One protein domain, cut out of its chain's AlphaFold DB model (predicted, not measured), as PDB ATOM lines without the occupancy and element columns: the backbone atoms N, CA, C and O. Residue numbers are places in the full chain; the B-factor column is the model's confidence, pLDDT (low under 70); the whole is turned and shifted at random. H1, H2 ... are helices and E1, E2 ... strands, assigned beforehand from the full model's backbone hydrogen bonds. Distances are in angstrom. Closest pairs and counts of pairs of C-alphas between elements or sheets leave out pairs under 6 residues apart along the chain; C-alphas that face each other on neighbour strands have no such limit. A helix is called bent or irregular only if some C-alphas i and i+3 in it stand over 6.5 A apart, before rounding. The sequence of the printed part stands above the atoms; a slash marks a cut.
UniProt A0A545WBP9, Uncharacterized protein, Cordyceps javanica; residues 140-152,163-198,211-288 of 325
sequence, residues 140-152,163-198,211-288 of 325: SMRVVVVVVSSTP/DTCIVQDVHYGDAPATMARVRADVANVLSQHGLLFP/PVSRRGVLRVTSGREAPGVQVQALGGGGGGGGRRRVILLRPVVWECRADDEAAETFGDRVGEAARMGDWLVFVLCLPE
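AT A GLANCE: This is residues 140 to 152, 163 to 198 and 211 to 288 of the 325 residues of an uncharacterized protein of Cordyceps javanica (UniProt A0A545WBP9). A twisted sheet of five strands has helices H1 and H3 packed over one face, while the small hairpin E4 and E5 partly covers the other face. The two sheets make a loose sandwich, only partly face to face, and the short helix H2 sits beside the large sheet on H1's face. The 127 printed residues hold three named helices and seven named strands, in the order E1 E2 H1 H2 E3 E4 E5 E6 H3 E7; the large sheet runs E2 E1 E7 E3 E6 and is mixed, and the class is mixed, helices and strands. The whole is compact, with a radius of gyration of the C-alphas of 14.9 A and spans of 46 by 32 by 26 A.

HOW THE PARTS SIT: In the large sheet, E1, residues 140 to 148, is parallel to E7, residues 279 to 287, with N 142 and O 280 2.8 A apart. E2, residues 165 to 172, is antiparallel to E1, with N 143 and O 168 2.8 A apart. E3, residues 216 to 221, is antiparallel to E7, N 219 to O 281 2.8 A, and to E6, residues 252 to 257, N 218 to O 256 2.8 A. H1, residues 179 to 192, and H3, residues 263 to 276, lie on one face of this sheet, two layers, with helices on one face of a sheet. H1 has a height over the sheet of 9.4 A; its closest C-alphas to E1 are those of Val 186 and Val 143, 6.8 A apart. H3 runs along the strands, at 5 degrees to E7 on the local plane. E6, H3 and E7 form a split strand-helix-strand unit, two strands running the same way with E3 between them, its crossover right-handed. H2, residues 211 to 215, touches H1, with the C-alphas of Val 212 and Arg 183 closest at 6.3 A. The hairpin E4, residues 229 to 234, and E5, residues 243 to 248, has N 230 and O 247 2.8 A apart; it and the large sheet form a sandwich, two sheets face to face, 10.5 A centre to centre where they face each other. Every O i to N i+4 pair is within hydrogen-bond range in H1 and H2, and 8 of 10 in H3.

IN THESE COORDINATES: E1 begins at C-alpha 140 (3.858, -21.614, 12.354) and is 25.9 A long. E7 is 26.0 A long and ends at C-alpha 287 (25.292, -13.488, 25.436). E2 is 22.6 A, H1 20.0 A and H3 19.8 A long; H3 is irregular, C-alphas 264 and 267 being 7.5 A apart.

THE WHOLE: The C-alphas of Gly 173 and Gly 238, the two farthest apart, are 48.0 A apart. Residues 153 to 162 and 199 to 210 are not printed, with gaps of 12.6 A between C-alphas 152 and 163 and 10.0 A between C-alphas 198 and 211. Of the links that are printed whole, none is long. The mean pLDDT of the printed part is 83.5, and 23 residues are under 70, among them 149 to 152 and 235 to 243.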
ATOM      1  N   SER A 140       2.778 -21.062  11.542       95.25
ATOM      2  CA  SER A 140       3.858 -21.614  12.354       95.25
ATOM      3  C   SER A 140       4.968 -20.590  12.539       95.25
ATOM      4  O   SER A 140       5.259 -19.791  11.643       95.25
ATOM      5  N   MET A 141       5.588 -20.627  13.712       96.81
ATOM      6  CA  MET A 141       6.747 -19.824  14.053       96.81
ATOM      7  C   MET A 141       7.925 -20.714  14.400       96.81
ATOM      8  O   MET A 141       7.795 -21.627  15.201       96.81
ATOM      9  N   ARG A 142       9.094 -20.398  13.857       96.62
ATOM     10  CA  ARG A 142      10.365 -21.000  14.246       96.62
ATOM     11  C   ARG A 142      11.103 -20.075  15.204       96.62
ATOM     12  O   ARG A 142      11.454 -18.958  14.836       96.62
ATOM     13  N   VAL A 143      11.357 -20.531  16.421       95.62
ATOM     14  CA  VAL A 143      12.169 -19.829  17.419       95.62
ATOM     15  C   VAL A 143      13.608 -20.303  17.291       95.62
ATOM     16  O   VAL A 143      13.885 -21.496  17.394       95.62
ATOM     17  N   VAL A 144      14.520 -19.366  17.051       93.81
ATOM     18  CA  VAL A 144      15.959 -19.597  16.937       93.81
ATOM     19  C   VAL A 144      16.654 -18.840  18.056       93.81
ATOM     20  O   VAL A 144      16.655 -17.609  18.061       93.81
ATOM     21  N   VAL A 145      17.274 -19.568  18.978       90.75
ATOM     22  CA  VAL A 145      18.048 -18.992  20.081       90.75
ATOM     23  C   VAL A 145      19.506 -19.375  19.907       90.75
ATOM     24  O   VAL A 145      19.831 -20.554  19.781       90.75
ATOM     25  N   VAL A 146      20.383 -18.378  19.903       87.62
ATOM     26  CA  VAL A 146      21.834 -18.573  19.877       87.62
ATOM     27  C   VAL A 146      22.409 -18.011  21.164       87.62
ATOM     28  O   VAL A 146      22.295 -16.810  21.401       87.62
ATOM     29  N   VAL A 147      23.026 -18.870  21.970       83.69
ATOM     30  CA  VAL A 147      23.817 -18.467  23.137       83.69
ATOM     31  C   VAL A 147      25.274 -18.374  22.692       83.69
ATOM     32  O   VAL A 147      25.808 -19.334  22.140       83.69
ATOM     33  N   VAL A 148      25.878 -17.194  22.837       75.19
ATOM     34  CA  VAL A 148      27.251 -16.913  22.390       75.19
ATOM     35  C   VAL A 148      28.183 -16.904  23.597       75.19
ATOM     36  O   VAL A 148      28.081 -15.985  24.410       75.19
ATOM     37  N   SER A 149      29.105 -17.865  23.686       67.25
ATOM     38  CA  SER A 149      30.145 -17.848  24.717       67.25
ATOM     39  C   SER A 149      31.133 -16.716  24.468       67.25
ATOM     40  O   SER A 149      31.714 -16.589  23.386       67.25
ATOM     41  N   SER A 150      31.310 -15.853  25.466       59.44
ATOM     42  CA  SER A 150      32.269 -14.747  25.415       59.44
ATOM     43  C   SER A 150      33.668 -15.142  25.879       59.44
ATOM     44  O   SER A 150      34.557 -14.289  25.846       59.44
ATOM     45  N   THR A 151      33.902 -16.393  26.293       56.62
ATOM     46  CA  THR A 151      35.240 -16.803  26.727       56.62
ATOM     47  C   THR A 151      36.187 -16.865  25.521       56.62
ATOM     48  O   THR A 151      35.960 -17.624  24.573       56.62
ATOM     49  N   PRO A 152      37.259 -16.048  25.489       53.22
ATOM     50  CA  PRO A 152      38.267 -16.185  24.454       53.22
ATOM     51  C   PRO A 152      38.895 -17.568  24.612       53.22
ATOM     52  O   PRO A 152      39.353 -17.916  25.702       53.22
ATOM     53  N   ASP A 163      28.691 -23.645  22.222       66.38
ATOM     54  CA  ASP A 163      27.704 -22.615  21.938       66.38
ATOM     55  C   ASP A 163      26.356 -23.272  21.590       66.38
ATOM     56  O   ASP A 163      26.219 -23.972  20.576       66.38
ATOM     57  N   THR A 164      25.358 -23.040  22.437       78.00
ATOM     58  CA  THR A 164      24.059 -23.697  22.322       78.00
ATOM     59  C   THR A 164      23.209 -22.997  21.264       78.00
ATOM     60  O   THR A 164      22.996 -21.782  21.304       78.00
ATOM     61  N   CYS A 165      22.710 -23.777  20.303       86.94
ATOM     62  CA  CYS A 165      21.734 -23.339  19.311       86.94
ATOM     63  C   CYS A 165      20.437 -24.121  19.511       86.94
ATOM     64  O   CYS A 165      20.425 -25.346  19.392       86.94
ATOM     65  N   ILE A 166      19.353 -23.406  19.790       90.06
ATOM     66  CA  ILE A 166      18.015 -23.976  19.925       90.06
ATOM     67  C   ILE A 166      17.211 -23.559  18.702       90.06
ATOM     68  O   ILE A 166      17.129 -22.373  18.380       90.06
ATOM     69  N   VAL A 167      16.603 -24.537  18.037       93.62
ATOM     70  CA  VAL A 167      15.633 -24.318  16.963       93.62
ATOM     71  C   VAL A 167      14.375 -25.089  17.323       93.62
ATOM     72  O   VAL A 167      14.402 -26.316  17.379       93.62
ATOM     73  N   GLN A 168      13.284 -24.375  17.586       95.56
ATOM     74  CA  GLN A 168      12.014 -24.981  17.975       95.56
ATOM     75  C   GLN A 168      10.858 -24.357  17.210       95.56
ATOM     76  O   GLN A 168      10.755 -23.136  17.113       95.56
ATOM     77  N   ASP A 169       9.976 -25.206  16.695       96.31
ATOM     78  CA  ASP A 169       8.779 -24.771  15.988       96.31
ATOM     79  C   ASP A 169       7.589 -24.693  16.954       96.31
ATOM     80  O   ASP A 169       7.364 -25.579  17.780       96.31
ATOM     81  N   VAL A 170       6.831 -23.609  16.840       95.62
ATOM     82  CA  VAL A 170       5.600 -23.317  17.569       95.62
ATOM     83  C   VAL A 170       4.481 -23.214  16.544       95.62
ATOM     84  O   VAL A 170       4.549 -22.413  15.611       95.62
ATOM     85  N   HIS A 171       3.446 -24.031  16.704       94.44
ATOM     86  CA  HIS A 171       2.307 -24.059  15.793       94.44
ATOM     87  C   HIS A 171       1.124 -23.326  16.409       94.44
ATOM     88  O   HIS A 171       0.708 -23.623  17.531       94.44
ATOM     89  N   TYR A 172       0.563 -22.392  15.653       92.88
ATOM     90  CA  TYR A 172      -0.605 -21.636  16.052       92.88
ATOM     91  C   TYR A 172      -1.844 -22.124  15.308       92.88
ATOM     92  O   TYR A 172      -1.817 -22.314  14.091       92.88
ATOM     93  N   GLY A 173      -2.953 -22.257  16.040       88.62
ATOM     94  CA  GLY A 173      -4.274 -22.368  15.418       88.62
ATOM     95  C   GLY A 173      -4.660 -21.081  14.682       88.62
ATOM     96  O   GLY A 173      -5.220 -21.156  13.594       88.62
ATOM     97  N   ASP A 174      -4.260 -19.930  15.239       88.88
ATOM     98  CA  ASP A 174      -4.540 -18.591  14.718       88.88
ATOM     99  C   ASP A 174      -3.286 -17.711  14.760       88.88
ATOM    100  O   ASP A 174      -2.516 -17.767  15.718       88.88
ATOM    101  N   ALA A 175      -3.124 -16.831  13.771       90.06
ATOM    102  CA  ALA A 175      -2.064 -15.824  13.752       90.06
ATOM    103  C   ALA A 175      -1.949 -15.048  15.084       90.06
ATOM    104  O   ALA A 175      -2.955 -14.500  15.549       90.06
ATOM    105  N   PRO A 176      -0.751 -14.962  15.708       90.12
ATOM    106  CA  PRO A 176      -0.590 -14.187  16.928       90.12
ATOM    107  C   PRO A 176      -0.872 -12.713  16.630       90.12
ATOM    108  O   PRO A 176      -0.249 -12.116  15.758       90.12
ATOM    109  N   ALA A 177      -1.823 -12.130  17.360       86.56
ATOM    110  CA  ALA A 177      -2.297 -10.771  17.100       86.56
ATOM    111  C   ALA A 177      -1.321  -9.680  17.573       86.56
ATOM    112  O   ALA A 177      -1.409  -8.546  17.114       86.56
ATOM    113  N   THR A 178      -0.411  -9.997  18.503       89.38
ATOM    114  CA  THR A 178       0.485  -9.011  19.125       89.38
ATOM    115  C   THR A 178       1.905  -9.540  19.311       89.38
ATOM    116  O   THR A 178       2.119 -10.729  19.572       89.38
ATOM    117  N   MET A 179       2.883  -8.629  19.271       89.94
ATOM    118  CA  MET A 179       4.275  -8.945  19.606       89.94
ATOM    119  C   MET A 179       4.405  -9.442  21.053       89.94
ATOM    120  O   MET A 179       5.177 -10.354  21.328       89.94
ATOM    121  N   ALA A 180       3.603  -8.916  21.986       87.94
ATOM    122  CA  ALA A 180       3.585  -9.378  23.374       87.94
ATOM    123  C   ALA A 180       3.281 -10.880  23.486       87.94
ATOM    124  O   ALA A 180       3.927 -11.576  24.271       87.94
ATOM    125  N   ARG A 181       2.358 -11.395  22.659       90.75
ATOM    126  CA  ARG A 181       2.070 -12.829  22.612       90.75
ATOM    127  C   ARG A 181       3.271 -13.630  22.116       90.75
ATOM    128  O   ARG A 181       3.654 -14.596  22.767       90.75
ATOM    129  N   VAL A 182       3.898 -13.185  21.025       91.81
ATOM    130  CA  VAL A 182       5.120 -13.807  20.490       91.81
ATOM    131  C   VAL A 182       6.226 -13.846  21.546       91.81
ATOM    132  O   VAL A 182       6.832 -14.893  21.761       91.81
ATOM    133  N   ARG A 183       6.454 -12.741  22.268       90.25
ATOM    134  CA  ARG A 183       7.460 -12.677  23.339       90.25
ATOM    135  C   ARG A 183       7.171 -13.667  24.470       90.25
ATOM    136  O   ARG A 183       8.104 -14.295  24.960       90.25
ATOM    137  N   ALA A 184       5.906 -13.829  24.861       89.38
ATOM    138  CA  ALA A 184       5.510 -14.797  25.882       89.38
ATOM    139  C   ALA A 184       5.754 -16.249  25.430       89.38
ATOM    140  O   ALA A 184       6.286 -17.050  26.199       89.38
ATOM    141  N   ASP A 185       5.434 -16.581  24.176       92.00
ATOM    142  CA  ASP A 185       5.682 -17.919  23.628       92.00
ATOM    143  C   ASP A 185       7.192 -18.209  23.529       92.00
ATOM    144  O   ASP A 185       7.645 -19.297  23.881       92.00
ATOM    145  N   VAL A 186       7.996 -17.217  23.131       91.75
ATOM    146  CA  VAL A 186       9.465 -17.316  23.125       91.75
ATOM    147  C   VAL A 186      10.018 -17.482  24.542       91.75
ATOM    148  O   VAL A 186      10.905 -18.304  24.749       91.75
ATOM    149  N   ALA A 187       9.490 -16.763  25.534       89.25
ATOM    150  CA  ALA A 187       9.887 -16.936  26.931       89.25
ATOM    151  C   ALA A 187       9.573 -18.351  27.451       89.25
ATOM    152  O   ALA A 187      10.383 -18.930  28.170       89.25
ATOM    153  N   ASN A 188       8.445 -18.938  27.038       89.56
ATOM    154  CA  ASN A 188       8.104 -20.328  27.347       89.56
ATOM    155  C   ASN A 188       9.048 -21.328  26.658       89.56
ATOM    156  O   ASN A 188       9.455 -22.316  27.259       89.56
ATOM    157  N   VAL A 189       9.451 -21.073  25.409       91.06
ATOM    158  CA  VAL A 189      10.503 -21.871  24.759       91.06
ATOM    159  C   VAL A 189      11.796 -21.784  25.570       91.06
ATOM    160  O   VAL A 189      12.382 -22.804  25.910       91.06
ATOM    161  N   LEU A 190      12.222 -20.583  25.959       88.00
ATOM    162  CA  LEU A 190      13.450 -20.396  26.735       88.00
ATOM    163  C   LEU A 190      13.404 -21.132  28.084       88.00
ATOM    164  O   LEU A 190      14.369 -21.815  28.427       88.00
ATOM    165  N   SER A 191      12.279 -21.086  28.805       87.19
ATOM    166  CA  SER A 191      12.122 -21.815  30.070       87.19
ATOM    167  C   SER A 191      12.163 -23.339  29.898       87.19
ATOM    168  O   SER A 191      12.762 -24.018  30.730       87.19
ATOM    169  N   GLN A 192      11.615 -23.881  28.803       90.06
ATOM    170  CA  GLN A 192      11.695 -25.315  28.475       90.06
ATOM    171  C   GLN A 192      13.134 -25.796  28.258       90.06
ATOM    172  O   GLN A 192      13.442 -26.950  28.546       90.06
ATOM    173  N   HIS A 193      14.018 -24.911  27.790       85.94
ATOM    174  CA  HIS A 193      15.448 -25.192  27.607       85.94
ATOM    175  C   HIS A 193      16.305 -24.767  28.809       85.94
ATOM    176  O   HIS A 193      17.529 -24.738  28.707       85.94
ATOM    177  N   GLY A 194      15.689 -24.422  29.947       82.50
ATOM    178  CA  GLY A 194      16.399 -24.008  31.162       82.50
ATOM    179  C   GLY A 194      17.067 -22.630  31.072       82.50
ATOM    180  O   GLY A 194      17.821 -22.258  31.967       82.50
ATOM    181  N   LEU A 195      16.778 -21.851  30.025       79.12
ATOM    182  CA  LEU A 195      17.258 -20.481  29.840       79.12
ATOM    183  C   LEU A 195      16.306 -19.510  30.549       79.12
ATOM    184  O   LEU A 195      15.584 -18.734  29.922       79.12
ATOM    185  N   LEU A 196      16.255 -19.609  31.879       65.25
ATOM    186  CA  LEU A 196      15.467 -18.712  32.718       65.25
ATOM    187  C   LEU A 196      16.218 -17.396  32.900       65.25
ATOM    188  O   LEU A 196      17.323 -17.365  33.439       65.25
ATOM    189  N   PHE A 197      15.598 -16.299  32.482       63.47
ATOM    190  CA  PHE A 197      16.056 -14.968  32.858       63.47
ATOM    191  C   PHE A 197      15.402 -14.620  34.188       63.47
ATOM    192  O   PHE A 197      14.196 -14.854  34.322       63.47
ATOM    193  N   PRO A 198      16.143 -14.074  35.165       49.72
ATOM    194  CA  PRO A 198      15.500 -13.493  36.326       49.72
ATOM    195  C   PRO A 198      14.545 -12.419  35.804       49.72
ATOM    196  O   PRO A 198      14.968 -11.436  35.193       49.72
ATOM    197  N   PRO A 211      15.020  -9.806  28.087       71.12
ATOM    198  CA  PRO A 211      16.041  -9.905  27.029       71.12
ATOM    199  C   PRO A 211      15.455 -10.260  25.659       71.12
ATOM    200  O   PRO A 211      15.997  -9.876  24.624       71.12
ATOM    201  N   VAL A 212      14.303 -10.933  25.668       77.75
ATOM    202  CA  VAL A 212      13.472 -11.184  24.487       77.75
ATOM    203  C   VAL A 212      13.060  -9.879  23.794       77.75
ATOM    204  O   VAL A 212      13.093  -9.826  22.571       77.75
ATOM    205  N   SER A 213      12.716  -8.827  24.543       75.88
ATOM    206  CA  SER A 213      12.350  -7.514  23.999       75.88
ATOM    207  C   SER A 213      13.563  -6.792  23.415       75.88
ATOM    208  O   SER A 213      13.521  -6.372  22.269       75.88
ATOM    209  N   ARG A 214      14.678  -6.714  24.153       76.62
ATOM    210  CA  ARG A 214      15.859  -5.931  23.734       76.62
ATOM    211  C   ARG A 214      16.654  -6.533  22.573       76.62
ATOM    212  O   ARG A 214      17.411  -5.829  21.913       76.62
ATOM    213  N   ARG A 215      16.588  -7.854  22.380       79.12
ATOM    214  CA  ARG A 215      17.487  -8.577  21.454       79.12
ATOM    215  C   ARG A 215      16.763  -9.475  20.459       79.12
ATOM    216  O   ARG A 215      17.413 -10.107  19.626       79.12
ATOM    217  N   GLY A 216      15.445  -9.570  20.574       88.81
ATOM    218  CA  GLY A 216      14.618 -10.389  19.707       88.81
ATOM    219  C   GLY A 216      14.275  -9.684  18.404       88.81
ATOM    220  O   GLY A 216      13.980  -8.490  18.380       88.81
ATOM    221  N   VAL A 217      14.274 -10.441  17.313       92.06
ATOM    222  CA  VAL A 217      13.836  -9.967  16.000       92.06
ATOM    223  C   VAL A 217      12.876 -10.988  15.415       92.06
ATOM    224  O   VAL A 217      13.244 -12.146  15.214       92.06
ATOM    225  N   LEU A 218      11.654 -10.560  15.115       94.56
ATOM    226  CA  LEU A 218      10.695 -11.355  14.365       94.56
ATOM    227  C   LEU A 218      10.873 -11.091  12.871       94.56
ATOM    228  O   LEU A 218      10.911  -9.950  12.420       94.56
ATOM    229  N   ARG A 219      10.939 -12.160  12.090       95.25
ATOM    230  CA  ARG A 219      11.030 -12.141  10.632       95.25
ATOM    231  C   ARG A 219       9.888 -12.943  10.041       95.25
ATOM    232  O   ARG A 219       9.494 -13.956  10.607       95.25
ATOM    233  N   VAL A 220       9.402 -12.530   8.881       94.94
ATOM    234  CA  VAL A 220       8.497 -13.330   8.051       94.94
ATOM    235  C   VAL A 220       9.282 -13.816   6.845       94.94
ATOM    236  O   VAL A 220       9.922 -13.023   6.149       94.94
ATOM    237  N   THR A 221       9.242 -15.121   6.597       95.88
ATOM    238  CA  THR A 221       9.863 -15.747   5.427       95.88
ATOM    239  C   THR A 221       8.811 -16.312   4.493       95.88
ATOM    240  O   THR A 221       7.872 -16.959   4.954       95.88
ATOM    241  N   SER A 222       9.013 -16.140   3.188       92.31
ATOM    242  CA  SER A 222       8.055 -16.594   2.180       92.31
ATOM    243  C   SER A 222       7.991 -18.121   2.049       92.31
ATOM    244  O   SER A 222       9.031 -18.795   2.007       92.31
ATOM    245  N   GLY A 223       6.790 -18.656   1.845       89.62
ATOM    246  CA  GLY A 223       6.535 -20.035   1.426       89.62
ATOM    247  C   GLY A 223       6.107 -20.976   2.551       89.62
ATOM    248  O   GLY A 223       6.363 -20.727   3.719       89.62
ATOM    249  N   ARG A 224       5.505 -22.110   2.164       89.06
ATOM    250  CA  ARG A 224       4.705 -22.985   3.046       89.06
ATOM    251  C   ARG A 224       5.466 -23.921   3.967       89.06
ATOM    252  O   ARG A 224       4.893 -24.425   4.927       89.06
ATOM    253  N   GLU A 225       6.735 -24.178   3.687       90.69
ATOM    254  CA  GLU A 225       7.539 -25.101   4.499       90.69
ATOM    255  C   GLU A 225       8.447 -24.344   5.465       90.69
ATOM    256  O   GLU A 225       8.795 -23.186   5.222       90.69
ATOM    257  N   ALA A 226       8.875 -25.022   6.526       90.38
ATOM    258  CA  ALA A 226       9.686 -24.408   7.560       90.38
ATOM    259  C   ALA A 226      11.033 -23.890   7.008       90.38
ATOM    260  O   ALA A 226      11.745 -24.626   6.313       90.38
ATOM    261  N   PRO A 227      11.428 -22.642   7.312       92.69
ATOM    262  CA  PRO A 227      12.638 -22.044   6.763       92.69
ATOM    263  C   PRO A 227      13.886 -22.678   7.376       92.69
ATOM    264  O   PRO A 227      14.036 -22.720   8.596       92.69
ATOM    265  N   GLY A 228      14.816 -23.146   6.545       92.44
ATOM    266  CA  GLY A 228      16.108 -23.634   7.026       92.44
ATOM    267  C   GLY A 228      16.912 -22.528   7.720       92.44
ATOM    268  O   GLY A 228      16.872 -21.370   7.302       92.44
ATOM    269  N   VAL A 229      17.645 -22.889   8.773       91.94
ATOM    270  CA  VAL A 229      18.420 -21.961   9.608       91.94
ATOM    271  C   VAL A 229      19.873 -22.416   9.643       91.94
ATOM    272  O   VAL A 229      20.152 -23.586   9.888       91.94
ATOM    273  N   GLN A 230      20.800 -21.491   9.410       89.19
ATOM    274  CA  GLN A 230      22.235 -21.706   9.577       89.19
ATOM    275  C   GLN A 230      22.792 -20.682  10.562       89.19
ATOM    276  O   GLN A 230      22.508 -19.490  10.452       89.19
ATOM    277  N   VAL A 231      23.605 -21.134  11.512       84.56
ATOM    278  CA  VAL A 231      24.340 -20.245  12.417       84.56
ATOM    279  C   VAL A 231      25.784 -20.202  11.949       84.56
ATOM    280  O   VAL A 231      26.485 -21.210  11.987       84.56
ATOM    281  N   GLN A 232      26.218 -19.040  11.470       82.12
ATOM    282  CA  GLN A 232      27.585 -18.828  11.016       82.12
ATOM    283  C   GLN A 232      28.371 -18.091  12.097       82.12
ATOM    284  O   GLN A 232      27.980 -17.005  12.532       82.12
ATOM    285  N   ALA A 233      29.497 -18.670  12.506       75.69
ATOM    286  CA  ALA A 233      30.505 -17.944  13.259       75.69
ATOM    287  C   ALA A 233      31.179 -16.938  12.316       75.69
ATOM    288  O   ALA A 233      31.765 -17.320  11.302       75.69
ATOM    289  N   LEU A 234      31.076 -15.649  12.626       71.00
ATOM    290  CA  LEU A 234      31.856 -14.622  11.952       71.00
ATOM    291  C   LEU A 234      33.250 -14.669  12.573       71.00
ATOM    292  O   LEU A 234      33.455 -14.224  13.702       71.00
ATOM    293  N   GLY A 235      34.190 -15.279  11.853       57.91
ATOM    294  CA  GLY A 235      35.588 -15.328  12.257       57.91
ATOM    295  C   GLY A 235      36.148 -13.913  12.375       57.91
ATOM    296  O   GLY A 235      36.365 -13.243  11.367       57.91
ATOM    297  N   GLY A 236      36.362 -13.458  13.607       53.53
ATOM    298  CA  GLY A 236      37.132 -12.261  13.909       53.53
ATOM    299  C   GLY A 236      38.603 -12.637  13.999       53.53
ATOM    300  O   GLY A 236      39.035 -13.235  14.982       53.53
ATOM    301  N   GLY A 237      39.377 -12.323  12.961       44.97
ATOM    302  CA  GLY A 237      40.829 -12.335  13.066       44.97
ATOM    303  C   GLY A 237      41.260 -11.301  14.106       44.97
ATOM    304  O   GLY A 237      41.148 -10.108  13.857       44.97
ATOM    305  N   GLY A 238      41.733 -11.767  15.262       45.62
ATOM    306  CA  GLY A 238      42.343 -10.932  16.296       45.62
ATOM    307  C   GLY A 238      41.389 -10.477  17.405       45.62
ATOM    308  O   GLY A 238      40.733  -9.448  17.298       45.62
ATOM    309  N   GLY A 239      41.384 -11.221  18.513       47.50
ATOM    310  CA  GLY A 239      41.205 -10.676  19.869       47.50
ATOM    311  C   GLY A 239      39.827 -10.175  20.315       47.50
ATOM    312  O   GLY A 239      39.709  -9.776  21.467       47.50
ATOM    313  N   GLY A 240      38.786 -10.200  19.481       48.00
ATOM    314  CA  GLY A 240      37.449  -9.717  19.849       48.00
ATOM    315  C   GLY A 240      36.368 -10.758  19.586       48.00
ATOM    316  O   GLY A 240      36.322 -11.319  18.496       48.00
ATOM    317  N   GLY A 241      35.518 -11.002  20.590       54.69
ATOM    318  CA  GLY A 241      34.537 -12.090  20.676       54.69
ATOM    319  C   GLY A 241      33.843 -12.477  19.366       54.69
ATOM    320  O   GLY A 241      33.367 -11.631  18.604       54.69
ATOM    321  N   GLY A 242      33.784 -13.786  19.117       57.41
ATOM    322  CA  GLY A 242      33.183 -14.361  17.919       57.41
ATOM    323  C   GLY A 242      31.712 -13.975  17.802       57.41
ATOM    324  O   GLY A 242      30.861 -14.473  18.532       57.41
ATOM    325  N   ARG A 243      31.386 -13.082  16.862       68.12
ATOM    326  CA  ARG A 243      29.990 -12.738  16.580       68.12
ATOM    327  C   ARG A 243      29.352 -13.890  15.815       68.12
ATOM    328  O   ARG A 243      29.850 -14.302  14.772       68.12
ATOM    329  N   ARG A 244      28.227 -14.401  16.303       75.00
ATOM    330  CA  ARG A 244      27.416 -15.371  15.563       75.00
ATOM    331  C   ARG A 244      26.326 -14.643  14.790       75.00
ATOM    332  O   ARG A 244      25.723 -13.697  15.285       75.00
ATOM    333  N   ARG A 245      26.074 -15.092  13.564       81.62
ATOM    334  CA  ARG A 245      24.989 -14.605  12.713       81.62
ATOM    335  C   ARG A 245      24.043 -15.752  12.401       81.62
ATOM    336  O   ARG A 245      24.479 -16.804  11.943       81.62
ATOM    337  N   VAL A 246      22.746 -15.503  12.556       87.88
ATOM    338  CA  VAL A 246      21.697 -16.388  12.044       87.88
ATOM    339  C   VAL A 246      21.396 -16.031  10.589       87.88
ATOM    340  O   VAL A 246      21.093 -14.880  10.261       87.88
ATOM    341  N   ILE A 247      21.491 -17.025   9.715       90.25
ATOM    342  CA  ILE A 247      21.171 -16.960   8.291       90.25
ATOM    343  C   ILE A 247      19.923 -17.806   8.061       90.25
ATOM    344  O   ILE A 247      19.892 -18.989   8.396       90.25
ATOM    345  N   LEU A 248      18.894 -17.196   7.477       93.44
ATOM    346  CA  LEU A 248      17.701 -17.904   7.027       93.44
ATOM    347  C   LEU A 248      17.900 -18.299   5.564       93.44
ATOM    348  O   LEU A 248      18.297 -17.472   4.746       93.44
ATOM    349  N   LEU A 249      17.625 -19.561   5.236       93.25
ATOM    350  CA  LEU A 249      17.759 -20.101   3.876       93.25
ATOM    351  C   LEU A 249      16.612 -19.684   2.949       93.25
ATOM    352  O   LEU A 249      16.596 -20.054   1.778       93.25
ATOM    353  N   ARG A 250      15.648 -18.924   3.473       92.62
ATOM    354  CA  ARG A 250      14.539 -18.357   2.715       92.62
ATOM    355  C   ARG A 250      14.556 -16.831   2.770       92.62
ATOM    356  O   ARG A 250      14.998 -16.279   3.781       92.62
ATOM    357  N   PRO A 251      14.057 -16.157   1.716       93.00
ATOM    358  CA  PRO A 251      13.940 -14.706   1.701       93.00
ATOM    359  C   PRO A 251      13.088 -14.200   2.865       93.00
ATOM    360  O   PRO A 251      12.017 -14.744   3.142       93.00
ATOM    361  N   VAL A 252      13.573 -13.148   3.522       94.56
ATOM    362  CA  VAL A 252      12.815 -12.393   4.522       94.56
ATOM    363  C   VAL A 252      12.036 -11.315   3.784       94.56
ATOM    364  O   VAL A 252      12.634 -10.494   3.091       94.56
ATOM    365  N   VAL A 253      10.713 -11.337   3.911       94.19
ATOM    366  CA  VAL A 253       9.815 -10.366   3.262       94.19
ATOM    367  C   VAL A 253       9.435  -9.223   4.196       94.19
ATOM    368  O   VAL A 253       9.070  -8.143   3.740       94.19
ATOM    369  N   TRP A 254       9.543  -9.452   5.504       93.56
ATOM    370  CA  TRP A 254       9.258  -8.462   6.530       93.56
ATOM    371  C   TRP A 254      10.022  -8.782   7.818       93.56
ATOM    372  O   TRP A 254      10.271  -9.949   8.127       93.56
ATOM    373  N   GLU A 255      10.402  -7.748   8.561       92.81
ATOM    374  CA  GLU A 255      11.126  -7.841   9.827       92.81
ATOM    375  C   GLU A 255      10.584  -6.790  10.803       92.81
ATOM    376  O   GLU A 255      10.244  -5.680  10.398       92.81
ATOM    377  N   CYS A 256      10.520  -7.144  12.085       91.25
ATOM    378  CA  CYS A 256      10.148  -6.261  13.181       91.25
ATOM    379  C   CYS A 256      10.968  -6.625  14.421       91.25
ATOM    380  O   CYS A 256      11.125  -7.806  14.754       91.25
ATOM    381  N   ARG A 257      11.519  -5.618  15.105       90.75
ATOM    382  CA  ARG A 257      12.231  -5.845  16.368       90.75
ATOM    383  C   ARG A 257      11.240  -6.022  17.511       90.75
ATOM    384  O   ARG A 257      10.141  -5.482  17.485       90.75
ATOM    385  N   ALA A 258      11.621  -6.807  18.511       86.62
ATOM    386  CA  ALA A 258      10.738  -7.135  19.624       86.62
ATOM    387  C   ALA A 258      10.501  -5.965  20.600       86.62
ATOM    388  O   ALA A 258       9.566  -6.045  21.399       86.62
ATOM    389  N   ASP A 259      11.328  -4.919  20.555       84.25
ATOM    390  CA  ASP A 259      11.202  -3.655  21.291       84.25
ATOM    391  C   ASP A 259      10.507  -2.548  20.487       84.25
ATOM    392  O   ASP A 259      10.192  -1.504  21.049       84.25
ATOM    393  N   ASP A 260      10.247  -2.768  19.197       81.62
ATOM    394  CA  ASP A 260       9.658  -1.753  18.334       81.62
ATOM    395  C   ASP A 260       8.155  -1.604  18.623       81.62
ATOM    396  O   ASP A 260       7.363  -2.533  18.426       81.62
ATOM    397  N   GLU A 261       7.757  -0.422  19.097       58.66
ATOM    398  CA  GLU A 261       6.356  -0.059  19.337       58.66
ATOM    399  C   GLU A 261       5.585   0.237  18.042       58.66
ATOM    400  O   GLU A 261       4.364   0.396  18.089       58.66
ATOM    401  N   ALA A 262       6.233   0.199  16.867       54.00
ATOM    402  CA  ALA A 262       5.592   0.278  15.546       54.00
ATOM    403  C   ALA A 262       4.726  -0.961  15.191       54.00
ATOM    404  O   ALA A 262       4.555  -1.338  14.027       54.00
ATOM    405  N   ALA A 263       4.139  -1.595  16.206       59.84
ATOM    406  CA  ALA A 263       3.267  -2.753  16.140       59.84
ATOM    407  C   ALA A 263       1.861  -2.442  15.595       59.84
ATOM    408  O   ALA A 263       1.051  -3.363  15.490       59.84
ATOM    409  N   GLU A 264       1.558  -1.197  15.207       68.69
ATOM    410  CA  GLU A 264       0.240  -0.821  14.668       68.69
ATOM    411  C   GLU A 264      -0.166  -1.673  13.457       68.69
ATOM    412  O   GLU A 264      -1.341  -1.983  13.289       68.69
ATOM    413  N   THR A 265       0.804  -2.134  12.658       82.12
ATOM    414  CA  THR A 265       0.555  -3.030  11.511       82.12
ATOM    415  C   THR A 265       0.942  -4.486  11.768       82.12
ATOM    416  O   THR A 265       0.826  -5.321  10.872       82.12
ATOM    417  N   PHE A 266       1.396  -4.828  12.980       89.69
ATOM    418  CA  PHE A 266       1.875  -6.174  13.306       89.69
ATOM    419  C   PHE A 266       0.805  -7.231  13.022       89.69
ATOM    420  O   PHE A 266       1.066  -8.199  12.308       89.69
ATOM    421  N   GLY A 267      -0.407  -7.021  13.546       87.88
ATOM    422  CA  GLY A 267      -1.514  -7.963  13.385       87.88
ATOM    423  C   GLY A 267      -1.875  -8.181  11.916       87.88
ATOM    424  O   GLY A 267      -2.043  -9.323  11.488       87.88
ATOM    425  N   ASP A 268      -1.897  -7.108  11.125       90.00
ATOM    426  CA  ASP A 268      -2.204  -7.175   9.696       90.00
ATOM    427  C   ASP A 268      -1.122  -7.922   8.915       90.00
ATOM    428  O   ASP A 268      -1.440  -8.789   8.099       90.00
ATOM    429  N   ARG A 269       0.159  -7.642   9.197       91.56
ATOM    430  CA  ARG A 269       1.304  -8.293   8.539       91.56
ATOM    431  C   ARG A 269       1.383  -9.778   8.863       91.56
ATOM    432  O   ARG A 269       1.575 -10.592   7.964       91.56
ATOM    433  N   VAL A 270       1.200 -10.148  10.127       91.88
ATOM    434  CA  VAL A 270       1.206 -11.553  10.555       91.88
ATOM    435  C   VAL A 270      -0.043 -12.280  10.048       91.88
ATOM    436  O   VAL A 270       0.045 -13.428   9.611       91.88
ATOM    437  N   GLY A 271      -1.200 -11.616  10.035       91.81
ATOM    438  CA  GLY A 271      -2.431 -12.157   9.462       91.81
ATOM    439  C   GLY A 271      -2.357 -12.338   7.942       91.81
ATOM    440  O   GLY A 271      -2.910 -13.294   7.400       91.81
ATOM    441  N   GLU A 272      -1.669 -11.448   7.228       92.12
ATOM    442  CA  GLU A 272      -1.344 -11.616   5.809       92.12
ATOM    443  C   GLU A 272      -0.374 -12.781   5.593       92.12
ATOM    444  O   GLU A 272      -0.670 -13.659   4.785       92.12
ATOM    445  N   ALA A 273       0.705 -12.864   6.375       92.12
ATOM    446  CA  ALA A 273       1.632 -13.993   6.337       92.12
ATOM    447  C   ALA A 273       0.900 -15.335   6.538       92.12
ATOM    448  O   ALA A 273       1.104 -16.274   5.772       92.12
ATOM    449  N   ALA A 274      -0.032 -15.407   7.495       92.44
ATOM    450  CA  ALA A 274      -0.838 -16.603   7.741       92.44
ATOM    451  C   ALA A 274      -1.717 -16.973   6.536       92.44
ATOM    452  O   ALA A 274      -1.798 -18.141   6.161       92.44
ATOM    453  N   ARG A 275      -2.337 -15.978   5.885       91.62
ATOM    454  CA  ARG A 275      -3.137 -16.183   4.665       91.62
ATOM    455  C   ARG A 275      -2.293 -16.663   3.485       91.62
ATOM    456  O   ARG A 275      -2.750 -17.506   2.714       91.62
ATOM    457  N   MET A 276      -1.069 -16.158   3.352       91.56
ATOM    458  CA  MET A 276      -0.128 -16.572   2.304       91.56
ATOM    459  C   MET A 276       0.496 -17.951   2.580       91.56
ATOM    460  O   MET A 276       1.003 -18.604   1.663       91.56
ATOM    461  N   GLY A 277       0.395 -18.432   3.822       90.56
ATOM    462  CA  GLY A 277       1.064 -19.640   4.289       90.56
ATOM    463  C   GLY A 277       2.560 -19.425   4.503       90.56
ATOM    464  O   GLY A 277       3.330 -20.367   4.354       90.56
ATOM    465  N   ASP A 278       2.971 -18.197   4.800       95.00
ATOM    466  CA  ASP A 278       4.343 -17.844   5.138       95.00
ATOM    467  C   ASP A 278       4.679 -18.251   6.579       95.00
ATOM    468  O   ASP A 278       3.812 -18.591   7.388       95.00
ATOM    469  N   TRP A 279       5.970 -18.214   6.906       95.75
ATOM    470  CA  TRP A 279       6.478 -18.609   8.217       95.75
ATOM    471  C   TRP A 279       6.969 -17.421   9.021       95.75
ATOM    472  O   TRP A 279       7.668 -16.550   8.501       95.75
ATOM    473  N   LEU A 280       6.674 -17.445  10.318       96.75
ATOM    474  CA  LEU A 280       7.288 -16.545  11.284       96.75
ATOM    475  C   LEU A 280       8.612 -17.144  11.760       96.75
ATOM    476  O   LEU A 280       8.727 -18.351  11.965       96.75
ATOM    477  N   VAL A 281       9.621 -16.312  11.972       96.75
ATOM    478  CA  VAL A 281      10.910 -16.721  12.524       96.75
ATOM    479  C   VAL A 281      11.337 -15.711  13.568       96.75
ATOM    480  O   VAL A 281      11.649 -14.572  13.232       96.75
ATOM    481  N   PHE A 282      11.370 -16.121  14.828       95.69
ATOM    482  CA  PHE A 282      11.890 -15.288  15.900       95.69
ATOM    483  C   PHE A 282      13.353 -15.635  16.145       95.69
ATOM    484  O   PHE A 282      13.679 -16.776  16.459       95.69
ATOM    485  N   VAL A 283      14.238 -14.656  16.001       93.69
ATOM    486  CA  VAL A 283      15.673 -14.807  16.229       93.69
ATOM    487  C   VAL A 283      16.049 -14.081  17.510       93.69
ATOM    488  O   VAL A 283      15.808 -12.883  17.635       93.69
ATOM    489  N   LEU A 284      16.678 -14.796  18.438       90.88
ATOM    490  CA  LEU A 284      17.188 -14.256  19.691       90.88
ATOM    491  C   LEU A 284      18.664 -14.617  19.852       90.88
ATOM    492  O   LEU A 284      19.031 -15.789  19.896       90.88
ATOM    493  N   CYS A 285      19.516 -13.599  19.944       85.44
ATOM    494  CA  CYS A 285      20.937 -13.776  20.230       85.44
ATOM    495  C   CYS A 285      21.211 -13.354  21.674       85.44
ATOM    496  O   CYS A 285      21.101 -12.174  22.023       85.44
ATOM    497  N   LEU A 286      21.557 -14.326  22.509       80.00
ATOM    498  CA  LEU A 286      21.878 -14.139  23.915       80.00
ATOM    499  C   LEU A 286      23.402 -14.148  24.086       80.00
ATOM    500  O   LEU A 286      24.075 -14.982  23.476       80.00
ATOM    501  N   PRO A 287      23.960 -13.250  24.908       68.88
ATOM    502  CA  PRO A 287      25.292 -13.488  25.436       68.88
ATOM    503  C   PRO A 287      25.188 -14.695  26.380       68.88
ATOM    504  O   PRO A 287      24.149 -14.883  27.021       68.88
ATOM    505  N   GLU A 288      26.217 -15.533  26.460       62.97
ATOM    506  CA  GLU A 288      26.358 -16.409  27.623       62.97
ATOM    507  C   GLU A 288      26.300 -15.490  28.846       62.97
ATOM    508  O   GLU A 288      26.971 -14.453  28.879       62.97
TER     509      GLU A 288